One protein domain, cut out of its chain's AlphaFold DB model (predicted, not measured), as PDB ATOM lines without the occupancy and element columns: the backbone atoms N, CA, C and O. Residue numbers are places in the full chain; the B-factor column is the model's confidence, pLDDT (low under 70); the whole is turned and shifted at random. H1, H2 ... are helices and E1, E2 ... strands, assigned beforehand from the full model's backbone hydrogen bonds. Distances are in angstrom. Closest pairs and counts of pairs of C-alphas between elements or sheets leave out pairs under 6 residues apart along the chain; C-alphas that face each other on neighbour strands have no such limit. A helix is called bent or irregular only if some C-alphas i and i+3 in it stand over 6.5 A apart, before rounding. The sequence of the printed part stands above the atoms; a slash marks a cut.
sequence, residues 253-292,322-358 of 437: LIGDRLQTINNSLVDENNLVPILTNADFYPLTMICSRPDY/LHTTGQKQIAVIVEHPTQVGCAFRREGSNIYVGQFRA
ATOM      1  N   LEU A 253     -27.182  79.855 -10.255       89.69
ATOM      2  CA  LEU A 253     -26.104  80.175 -11.187       89.69
ATOM      3  C   LEU A 253     -26.641  80.432 -12.594       89.69
ATOM      4  O   LEU A 253     -27.721  79.975 -12.970       89.69
ATOM      5  N   ILE A 254     -25.844  81.133 -13.400       90.38
ATOM      6  CA  ILE A 254     -26.070  81.207 -14.845       90.38
ATOM      7  C   ILE A 254     -26.025  79.782 -15.411       90.38
ATOM      8  O   ILE A 254     -25.107  79.018 -15.114       90.38
ATOM      9  N   GLY A 255     -27.026  79.430 -16.216       86.81
ATOM     10  CA  GLY A 255     -27.213  78.089 -16.763       86.81
ATOM     11  C   GLY A 255     -28.072  77.152 -15.907       86.81
ATOM     12  O   GLY A 255     -28.426  76.079 -16.389       86.81
ATOM     13  N   ASP A 256     -28.470  77.535 -14.687       90.00
ATOM     14  CA  ASP A 256     -29.486  76.777 -13.949       90.00
ATOM     15  C   ASP A 256     -30.842  76.897 -14.676       90.00
ATOM     16  O   ASP A 256     -31.211  77.956 -15.193       90.00
ATOM     17  N   ARG A 257     -31.589  75.793 -14.744       91.06
ATOM     18  CA  ARG A 257     -32.884  75.712 -15.427       91.06
ATOM     19  C   ARG A 257     -34.010  76.119 -14.483       91.06
ATOM     20  O   ARG A 257     -34.161  75.512 -13.427       91.06
ATOM     21  N   LEU A 258     -34.851  77.063 -14.893       91.81
ATOM     22  CA  LEU A 258     -36.108  77.371 -14.217       91.81
ATOM     23  C   LEU A 258     -37.135  76.271 -14.528       91.81
ATOM     24  O   LEU A 258     -37.474  76.039 -15.689       91.81
ATOM     25  N   GLN A 259     -37.603  75.572 -13.496       88.38
ATOM     26  CA  GLN A 259     -38.549  74.463 -13.628       88.38
ATOM     27  C   GLN A 259     -39.995  74.917 -13.438       88.38
ATOM     28  O   GLN A 259     -40.847  74.664 -14.291       88.38
ATOM     29  N   THR A 260     -40.273  75.570 -12.310       88.69
ATOM     30  CA  THR A 260     -41.626  75.977 -11.926       88.69
ATOM     31  C   THR A 260     -41.631  77.352 -11.269       88.69
ATOM     32  O   THR A 260     -40.652  77.766 -10.642       88.69
ATOM     33  N   ILE A 261     -42.762  78.046 -11.404       90.19
ATOM     34  CA  ILE A 261     -43.135  79.206 -10.593       90.19
ATOM     35  C   ILE A 261     -44.486  78.884  -9.951       90.19
ATOM     36  O   ILE A 261     -45.415  78.487 -10.651       90.19
ATOM     37  N   ASN A 262     -44.601  79.017  -8.628       87.81
ATOM     38  CA  ASN A 262     -45.829  78.726  -7.873       87.81
ATOM     39  C   ASN A 262     -46.417  77.341  -8.216       87.81
ATOM     40  O   ASN A 262     -47.612  77.193  -8.462       87.81
ATOM     41  N   ASN A 263     -45.549  76.324  -8.280       81.50
ATOM     42  CA  ASN A 263     -45.868  74.937  -8.655       81.50
ATOM     43  C   ASN A 263     -46.426  74.736 -10.079       81.50
ATOM     44  O   ASN A 263     -46.797  73.617 -10.429       81.50
ATOM     45  N   SER A 264     -46.437  75.776 -10.913       83.62
ATOM     46  CA  SER A 264     -46.836  75.699 -12.319       83.62
ATOM     47  C   SER A 264     -45.605  75.628 -13.217       83.62
ATOM     48  O   SER A 264     -44.607  76.309 -12.966       83.62
ATOM     49  N   LEU A 265     -45.664  74.791 -14.257       80.75
ATOM     50  CA  LEU A 265     -44.607  74.735 -15.265       80.75
ATOM     51  C   LEU A 265     -44.539  76.069 -15.996       80.75
ATOM     52  O   LEU A 265     -45.553  76.620 -16.428       80.75
ATOM     53  N   VAL A 266     -43.323  76.578 -16.113       79.56
ATOM     54  CA  VAL A 266     -43.083  77.842 -16.789       79.56
ATOM     55  C   VAL A 266     -42.890  77.575 -18.272       79.56
ATOM     56  O   VAL A 266     -42.050  76.761 -18.657       79.56
ATOM     57  N   ASP A 267     -43.655  78.280 -19.089       77.56
ATOM     58  CA  ASP A 267     -43.480  78.362 -20.527       77.56
ATOM     59  C   ASP A 267     -43.289  79.827 -20.949       77.56
ATOM     60  O   ASP A 267     -43.350  80.762 -20.151       77.56
ATOM     61  N   GLU A 268     -42.983  80.041 -22.222       66.38
ATOM     62  CA  GLU A 268     -42.713  81.378 -22.755       66.38
ATOM     63  C   GLU A 268     -43.920  82.320 -22.652       66.38
ATOM     64  O   GLU A 268     -43.756  83.517 -22.415       66.38
ATOM     65  N   ASN A 269     -45.131  81.777 -22.791       74.94
ATOM     66  CA  ASN A 269     -46.352  82.572 -22.799       74.94
ATOM     67  C   ASN A 269     -46.722  83.043 -21.392       74.94
ATOM     68  O   ASN A 269     -47.402  84.060 -21.247       74.94
ATOM     69  N   ASN A 270     -46.279  82.321 -20.359       80.50
ATOM     70  CA  ASN A 270     -46.615  82.618 -18.976       80.50
ATOM     71  C   ASN A 270     -45.482  83.303 -18.190       80.50
ATOM     72  O   ASN A 270     -45.787  84.055 -17.266       80.50
ATOM     73  N   LEU A 271     -44.207  83.157 -18.577       84.56
ATOM     74  CA  LEU A 271     -43.090  83.721 -17.807       84.56
ATOM     75  C   LEU A 271     -43.161  85.249 -17.699       84.56
ATOM     76  O   LEU A 271     -43.089  85.798 -16.601       84.56
ATOM     77  N   VAL A 272     -43.282  85.950 -18.831       84.62
ATOM     78  CA  VAL A 272     -43.256  87.422 -18.843       84.62
ATOM     79  C   VAL A 272     -44.451  88.011 -18.086       84.62
ATOM     80  O   VAL A 272     -44.223  88.859 -17.219       84.62
ATOM     81  N   PRO A 273     -45.701  87.558 -18.315       84.50
ATOM     82  CA  PRO A 273     -46.845  88.027 -17.536       84.50
ATOM     83  C   PRO A 273     -46.711  87.757 -16.031       84.50
ATOM     84  O   PRO A 273     -47.052  88.628 -15.235       84.50
ATOM     85  N   ILE A 274     -46.175  86.593 -15.637       86.56
ATOM     86  CA  ILE A 274     -46.000  86.237 -14.220       86.56
ATOM     87  C   ILE A 274     -44.949  87.132 -13.551       86.56
ATOM     88  O   ILE A 274     -45.175  87.620 -12.449       86.56
ATOM     89  N   LEU A 275     -43.814  87.378 -14.213       86.38
ATOM     90  CA  LEU A 275     -42.729  88.186 -13.644       86.38
ATOM     91  C   LEU A 275     -43.007  89.697 -13.646       86.38
ATOM     92  O   LEU A 275     -42.391  90.434 -12.879       86.38
ATOM     93  N   THR A 276     -43.880  90.185 -14.529       84.69
ATOM     94  CA  THR A 276     -44.161  91.629 -14.652       84.69
ATOM     95  C   THR A 276     -45.348  92.088 -13.822       84.69
ATOM     96  O   THR A 276     -45.368  93.242 -13.389       84.69
ATOM     97  N   ASN A 277     -46.325  91.217 -13.574       84.81
ATOM     98  CA  ASN A 277     -47.494  91.577 -12.790       84.81
ATOM     99  C   ASN A 277     -47.219  91.412 -11.285       84.81
ATOM    100  O   ASN A 277     -47.010  90.308 -10.784       84.81
ATOM    101  N   ALA A 278     -47.247  92.537 -10.564       84.56
ATOM    102  CA  ALA A 278     -47.024  92.593  -9.122       84.56
ATOM    103  C   ALA A 278     -48.055  91.783  -8.313       84.56
ATOM    104  O   ALA A 278     -47.723  91.336  -7.218       84.56
ATOM    105  N   ASP A 279     -49.254  91.542  -8.854       87.19
ATOM    106  CA  ASP A 279     -50.334  90.821  -8.167       87.19
ATOM    107  C   ASP A 279     -50.051  89.320  -7.998       87.19
ATOM    108  O   ASP A 279     -50.682  88.663  -7.172       87.19
ATOM    109  N   PHE A 280     -49.111  88.753  -8.765       85.69
ATOM    110  CA  PHE A 280     -48.733  87.342  -8.628       85.69
ATOM    111  C   PHE A 280     -47.726  87.082  -7.509       85.69
ATOM    112  O   PHE A 280     -47.433  85.922  -7.220       85.69
ATOM    113  N   TYR A 281     -47.184  88.131  -6.895       88.06
ATOM    114  CA  TYR A 281     -46.186  87.998  -5.848       88.06
ATOM    115  C   TYR A 281     -46.836  87.728  -4.476       88.06
ATOM    116  O   TYR A 281     -47.907  88.269  -4.195       88.06
ATOM    117  N   PRO A 282     -46.195  86.930  -3.597       90.19
ATOM    118  CA  PRO A 282     -44.861  86.335  -3.744       90.19
ATOM    119  C   PRO A 282     -44.794  85.163  -4.736       90.19
ATOM    120  O   PRO A 282     -45.729  84.374  -4.874       90.19
ATOM    121  N   LEU A 283     -43.649  85.036  -5.411       90.00
ATOM    122  CA  LEU A 283     -43.339  83.937  -6.324       90.00
ATOM    123  C   LEU A 283     -42.389  82.935  -5.670       90.00
ATOM    124  O   LEU A 283     -41.302  83.306  -5.234       90.00
ATOM    125  N   THR A 284     -42.742  81.654  -5.712       90.31
ATOM    126  CA  THR A 284     -41.839  80.539  -5.403       90.31
ATOM    127  C   THR A 284     -41.285  79.976  -6.703       90.31
ATOM    128  O   THR A 284     -41.999  79.307  -7.450       90.31
ATOM    129  N   MET A 285     -40.016  80.256  -6.982       91.75
ATOM    130  CA  MET A 285     -39.297  79.813  -8.175       91.75
ATOM    131  C   MET A 285     -38.427  78.602  -7.841       91.75
ATOM    132  O   MET A 285     -37.676  78.635  -6.869       91.75
ATOM    133  N   ILE A 286     -38.482  77.552  -8.657       91.25
ATOM    134  CA  ILE A 286     -37.629  76.368  -8.486       91.25
ATOM    135  C   ILE A 286     -36.644  76.300  -9.638       91.25
ATOM    136  O   ILE A 286     -37.034  76.134 -10.795       91.25
ATOM    137  N   CYS A 287     -35.362  76.428  -9.309       91.44
ATOM    138  CA  CYS A 287     -34.264  76.287 -10.252       91.44
ATOM    139  C   CYS A 287     -33.565  74.946 -10.028       91.44
ATOM    140  O   CYS A 287     -33.350  74.530  -8.892       91.44
ATOM    141  N   SER A 288     -33.187  74.266 -11.104       89.88
ATOM    142  CA  SER A 288     -32.419  73.023 -11.049       89.88
ATOM    143  C   SER A 288     -31.122  73.168 -11.814       89.88
ATOM    144  O   SER A 288     -31.129  73.645 -12.953       89.88
ATOM    145  N   ARG A 289     -30.033  72.675 -11.235       85.81
ATOM    146  CA  ARG A 289     -28.773  72.572 -11.959       85.81
ATOM    147  C   ARG A 289     -28.853  71.419 -12.964       85.81
ATOM    148  O   ARG A 289     -29.122  70.296 -12.531       85.81
ATOM    149  N   PRO A 290     -28.659  71.662 -14.272       71.12
ATOM    150  CA  PRO A 290     -28.570  70.573 -15.231       71.12
ATOM    151  C   PRO A 290     -27.365  69.697 -14.883       71.12
ATOM    152  O   PRO A 290     -26.258  70.196 -14.683       71.12
ATOM    153  N   ASP A 291     -27.608  68.395 -14.791       67.00
ATOM    154  CA  ASP A 291     -26.546  67.405 -14.669       67.00
ATOM    155  C   ASP A 291     -26.009  67.112 -16.074       67.00
ATOM    156  O   ASP A 291     -26.717  66.554 -16.917       67.00
ATOM    157  N   TYR A 292     -24.797  67.587 -16.361       54.78
ATOM    158  CA  TYR A 292     -24.187  67.458 -17.686       54.78
ATOM    159  C   TYR A 292     -23.671  66.036 -17.961       54.78
ATOM    160  O   TYR A 292     -23.303  65.747 -19.096       54.78
ATOM    161  N   LEU A 322     -33.516  69.217  -1.765       41.16
ATOM    162  CA  LEU A 322     -34.251  68.042  -2.215       41.16
ATOM    163  C   LEU A 322     -33.343  67.213  -3.129       41.16
ATOM    164  O   LEU A 322     -33.245  67.448  -4.333       41.16
ATOM    165  N   HIS A 323     -32.659  66.229  -2.550       39.09
ATOM    166  CA  HIS A 323     -31.943  65.196  -3.289       39.09
ATOM    167  C   HIS A 323     -32.959  64.212  -3.878       39.09
ATOM    168  O   HIS A 323     -33.193  63.127  -3.354       39.09
ATOM    169  N   THR A 324     -33.589  64.601  -4.984       43.25
ATOM    170  CA  THR A 324     -34.210  63.626  -5.883       43.25
ATOM    171  C   THR A 324     -33.155  63.222  -6.902       43.25
ATOM    172  O   THR A 324     -32.514  64.078  -7.502       43.25
ATOM    173  N   THR A 325     -32.918  61.911  -7.000       43.81
ATOM    174  CA  THR A 325     -31.891  61.234  -7.814       43.81
ATOM    175  C   THR A 325     -31.412  62.056  -9.016       43.81
ATOM    176  O   THR A 325     -32.076  62.082 -10.051       43.81
ATOM    177  N   GLY A 326     -30.266  62.723  -8.840       52.22
ATOM    178  CA  GLY A 326     -29.430  63.282  -9.905       52.22
ATOM    179  C   GLY A 326     -29.319  64.810 -10.001       52.22
ATOM    180  O   GLY A 326     -28.319  65.281 -10.519       52.22
ATOM    181  N   GLN A 327     -30.267  65.625  -9.513       61.47
ATOM    182  CA  GLN A 327     -30.213  67.083  -9.767       61.47
ATOM    183  C   GLN A 327     -30.452  67.944  -8.523       61.47
ATOM    184  O   GLN A 327     -31.476  67.834  -7.853       61.47
ATOM    185  N   LYS A 328     -29.506  68.855  -8.245       76.94
ATOM    186  CA  LYS A 328     -29.601  69.843  -7.159       76.94
ATOM    187  C   LYS A 328     -30.686  70.873  -7.484       76.94
ATOM    188  O   LYS A 328     -30.567  71.601  -8.473       76.94
ATOM    189  N   GLN A 329     -31.718  70.937  -6.645       82.81
ATOM    190  CA  GLN A 329     -32.803  71.916  -6.734       82.81
ATOM    191  C   GLN A 329     -32.609  73.047  -5.725       82.81
ATOM    192  O   GLN A 329     -32.156  72.824  -4.603       82.81
ATOM    193  N   ILE A 330     -32.959  74.261  -6.140       86.69
ATOM    194  CA  ILE A 330     -32.887  75.486  -5.349       86.69
ATOM    195  C   ILE A 330     -34.261  76.150  -5.426       86.69
ATOM    196  O   ILE A 330     -34.689  76.580  -6.501       86.69
ATOM    197  N   ALA A 331     -34.956  76.220  -4.292       88.31
ATOM    198  CA  ALA A 331     -36.209  76.954  -4.164       88.31
ATOM    199  C   ALA A 331     -35.919  78.394  -3.724       88.31
ATOM    200  O   ALA A 331     -35.181  78.629  -2.769       88.31
ATOM    201  N   VAL A 332     -36.500  79.360  -4.429       88.00
ATOM    202  CA  VAL A 332     -36.284  80.790  -4.206       88.00
ATOM    203  C   VAL A 332     -37.631  81.486  -4.092       88.00
ATOM    204  O   VAL A 332     -38.425  81.450  -5.026       88.00
ATOM    205  N   ILE A 333     -37.872  82.151  -2.963       88.00
ATOM    206  CA  ILE A 333     -39.049  83.005  -2.767       88.00
ATOM    207  C   ILE A 333     -38.677  84.441  -3.132       88.00
ATOM    208  O   ILE A 333     -37.684  84.974  -2.626       88.00
ATOM    209  N   VAL A 334     -39.464  85.056  -4.008       88.31
ATOM    210  CA  VAL A 334     -39.314  86.439  -4.462       88.31
ATOM    211  C   VAL A 334     -40.586  87.202  -4.101       88.31
ATOM    212  O   VAL A 334     -41.660  86.838  -4.559       88.31
ATOM    213  N   GLU A 335     -40.472  88.272  -3.313       85.06
ATOM    214  CA  GLU A 335     -41.624  89.038  -2.800       85.06
ATOM    215  C   GLU A 335     -42.076  90.145  -3.755       85.06
ATOM    216  O   GLU A 335     -43.222  90.576  -3.721       85.06
ATOM    217  N   HIS A 336     -41.182  90.625  -4.624       85.31
ATOM    218  CA  HIS A 336     -41.500  91.689  -5.578       85.31
ATOM    219  C   HIS A 336     -40.753  91.531  -6.910       85.31
ATOM    220  O   HIS A 336     -39.613  91.058  -6.912       85.31
ATOM    221  N   PRO A 337     -41.298  92.050  -8.032       87.00
ATOM    222  CA  PRO A 337     -40.632  92.015  -9.340       87.00
ATOM    223  C   PRO A 337     -39.209  92.574  -9.315       87.00
ATOM    224  O   PRO A 337     -38.271  92.012  -9.878       87.00
ATOM    225  N   THR A 338     -39.015  93.651  -8.554       85.62
ATOM    226  CA  THR A 338     -37.727  94.342  -8.403       85.62
ATOM    227  C   THR A 338     -36.686  93.563  -7.593       85.62
ATOM    228  O   THR A 338     -35.617  94.098  -7.308       85.62
ATOM    229  N   GLN A 339     -36.993  92.346  -7.137       86.75
ATOM    230  CA  GLN A 339     -36.064  91.484  -6.407       86.75
ATOM    231  C   GLN A 339     -35.513  90.338  -7.260       86.75
ATOM    232  O   GLN A 339     -34.525  89.749  -6.848       86.75
ATOM    233  N   VAL A 340     -36.096  90.021  -8.424       89.00
ATOM    234  CA  VAL A 340     -35.683  88.868  -9.252       89.00
ATOM    235  C   VAL A 340     -34.189  88.954  -9.602       89.00
ATOM    236  O   VAL A 340     -33.418  88.053  -9.276       89.00
ATOM    237  N   GLY A 341     -33.767  90.078 -10.193       88.75
ATOM    238  CA  GLY A 341     -32.359  90.386 -10.474       88.75
ATOM    239  C   GLY A 341     -31.658  89.413 -11.423       88.75
ATOM    240  O   GLY A 341     -30.456  89.187 -11.322       88.75
ATOM    241  N   CYS A 342     -32.394  88.834 -12.366       90.25
ATOM    242  CA  CYS A 342     -31.824  88.062 -13.462       90.25
ATOM    243  C   CYS A 342     -32.658  88.229 -14.732       90.25
ATOM    244  O   CYS A 342     -33.824  88.616 -14.674       90.25
ATOM    245  N   ALA A 343     -32.062  87.908 -15.879       90.38
ATOM    246  CA  ALA A 343     -32.797  87.675 -17.113       90.38
ATOM    247  C   ALA A 343     -32.688  86.202 -17.501       90.38
ATOM    248  O   ALA A 343     -31.636  85.574 -17.337       90.38
ATOM    249  N   PHE A 344     -33.782  85.668 -18.026       90.88
ATOM    250  CA  PHE A 344     -33.862  84.285 -18.464       90.88
ATOM    251  C   PHE A 344     -33.525  84.178 -19.953       90.88
ATOM    252  O   PHE A 344     -33.870  85.053 -20.747       90.88
ATOM    253  N   ARG A 345     -32.834  83.102 -20.328       88.38
ATOM    254  CA  ARG A 345     -32.541  82.725 -21.710       88.38
ATOM    255  C   ARG A 345     -33.299  81.452 -22.046       88.38
ATOM    256  O   ARG A 345     -33.398  80.543 -21.224       88.38
ATOM    257  N   ARG A 346     -33.800  81.376 -23.271       83.75
ATOM    258  CA  ARG A 346     -34.484  80.198 -23.788       83.75
ATOM    259  C   ARG A 346     -33.529  79.316 -24.583       83.75
ATOM    260  O   ARG A 346     -32.720  79.819 -25.354       83.75
ATOM    261  N   GLU A 347     -33.688  78.007 -24.434       81.12
ATOM    262  CA  GLU A 347     -33.069  77.017 -25.311       81.12
ATOM    263  C   GLU A 347     -34.053  75.848 -25.497       81.12
ATOM    264  O   GLU A 347     -34.320  75.066 -24.582       81.12
ATOM    265  N   GLY A 348     -34.699  75.795 -26.667       81.06
ATOM    266  CA  GLY A 348     -35.801  74.864 -26.937       81.06
ATOM    267  C   GLY A 348     -37.038  75.128 -26.066       81.06
ATOM    268  O   GLY A 348     -37.560  76.243 -26.025       81.06
ATOM    269  N   SER A 349     -37.530  74.096 -25.375       78.81
ATOM    270  CA  SER A 349     -38.639  74.189 -24.407       78.81
ATOM    271  C   SER A 349     -38.188  74.582 -22.997       78.81
ATOM    272  O   SER A 349     -39.008  74.634 -22.084       78.81
ATOM    273  N   ASN A 350     -36.888  74.782 -22.787       82.50
ATOM    274  CA  ASN A 350     -36.312  74.992 -21.469       82.50
ATOM    275  C   ASN A 350     -35.944  76.465 -21.275       82.50
ATOM    276  O   ASN A 350     -35.488  77.148 -22.197       82.50
ATOM    277  N   ILE A 351     -36.135  76.938 -20.047       89.25
ATOM    278  CA  ILE A 351     -35.828  78.301 -19.623       89.25
ATOM    279  C   ILE A 351     -34.668  78.216 -18.639       89.25
ATOM    280  O   ILE A 351     -34.732  77.472 -17.662       89.25
ATOM    281  N   TYR A 352     -33.612  78.971 -18.898       90.00
ATOM    282  CA  TYR A 352     -32.391  78.991 -18.103       90.00
ATOM    283  C   TYR A 352     -32.127  80.389 -17.573       90.00
ATOM    284  O   TYR A 352     -32.534  81.383 -18.171       90.00
ATOM    285  N   VAL A 353     -31.402  80.490 -16.469       91.94
ATOM    286  CA  VAL A 353     -30.858  81.769 -16.012       91.94
ATOM    287  C   VAL A 353     -29.755  82.192 -16.979       91.94
ATOM    288  O   VAL A 353     -28.737  81.517 -17.100       91.94
ATOM    289  N   GLY A 354     -29.971  83.286 -17.706       89.06
ATOM    290  CA  GLY A 354     -29.044  83.766 -18.732       89.06
ATOM    291  C   GLY A 354     -28.010  84.750 -18.193       89.06
ATOM    292  O   GLY A 354     -26.837  84.661 -18.535       89.06
ATOM    293  N   GLN A 355     -28.440  85.686 -17.349       91.81
ATOM    294  CA  GLN A 355     -27.575  86.714 -16.764       91.81
ATOM    295  C   GLN A 355     -28.144  87.215 -15.438       91.81
ATOM    296  O   GLN A 355     -29.366  87.276 -15.277       91.81
ATOM    297  N   PHE A 356     -27.273  87.637 -14.526       91.56
ATOM    298  CA  PHE A 356     -27.668  88.367 -13.323       91.56
ATOM    299  C   PHE A 356     -27.649  89.872 -13.559       91.56
ATOM    300  O   PHE A 356     -26.903  90.388 -14.391       91.56
ATOM    301  N   ARG A 357     -28.518  90.574 -12.838       89.81
ATOM    302  CA  ARG A 357     -28.610  92.030 -12.828       89.81
ATOM    303  C   ARG A 357     -28.664  92.488 -11.384       89.81
ATOM    304  O   ARG A 357     -29.472  91.986 -10.604       89.81
ATOM    305  N   ALA A 358     -27.843  93.476 -11.059       87.19
ATOM    306  CA  ALA A 358     -27.895  94.099  -9.751       87.19
ATOM    307  C   ALA A 358     -29.247  94.817  -9.568       87.19
ATOM    308  O   ALA A 358     -29.765  95.443 -10.495       87.19
TER     309      ALA A 358
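AT A GLANCE: This is residues 253 to 292 and 322 to 358 of the 437 residues of the protein "Hypothetical protein" of Proboscia inermis (UniProt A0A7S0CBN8). One strongly twisted, curled sheet of five strands makes the body, with one short helix, H1, beside its strands. The printed part has 77 residues, with E1 H1 E2 E3 E4 E5 along the chain; the sheet runs E3 E2 E1 E5 E4, antiparallel throughout, and the class is mixed. It is compact, radius of gyration of the C-alphas 12.1 A, spanning 35 by 25 by 23 A.

HOW THE PARTS SIT: Start at E1, residues 257 to 261: N 259 is within hydrogen-bond range of O 286 in E2, residues 283 to 288, at 2.8 A. Next comes edge strand E3, residues 329 to 334, with N 332 to O 285 at 2.8 A. On E1's other side find E5, residues 350 to 356, with N 258 to O 351 at 2.8 A. E5 forms a hairpin with edge strand E4, residues 342 to 347, with N 352 to O 345 at 2.8 A. H1, residues 268 to 276, is on the sheet, height 8.6 A, over none of its strands, but only just: 2 of its C-alphas fall on E5. H1 is only just irregular, C-alphas 269 and 272 being 7.0 A apart; 3 of 5 O i to N i+4 pairs are within range.

IN THESE COORDINATES: Find C-alpha 257 at (-32.884, 75.712, -15.427), where E1 begins; E5, 17.9 A long, ends at C-alpha 356, (-27.668, 88.367, -13.323).

THE WHOLE: Residues 293 to 321 are cut out, C-alphas 292 and 322 being 18.5 A apart; pLDDT is under 70 at residues 268, 291 to 292 and 322 to 327.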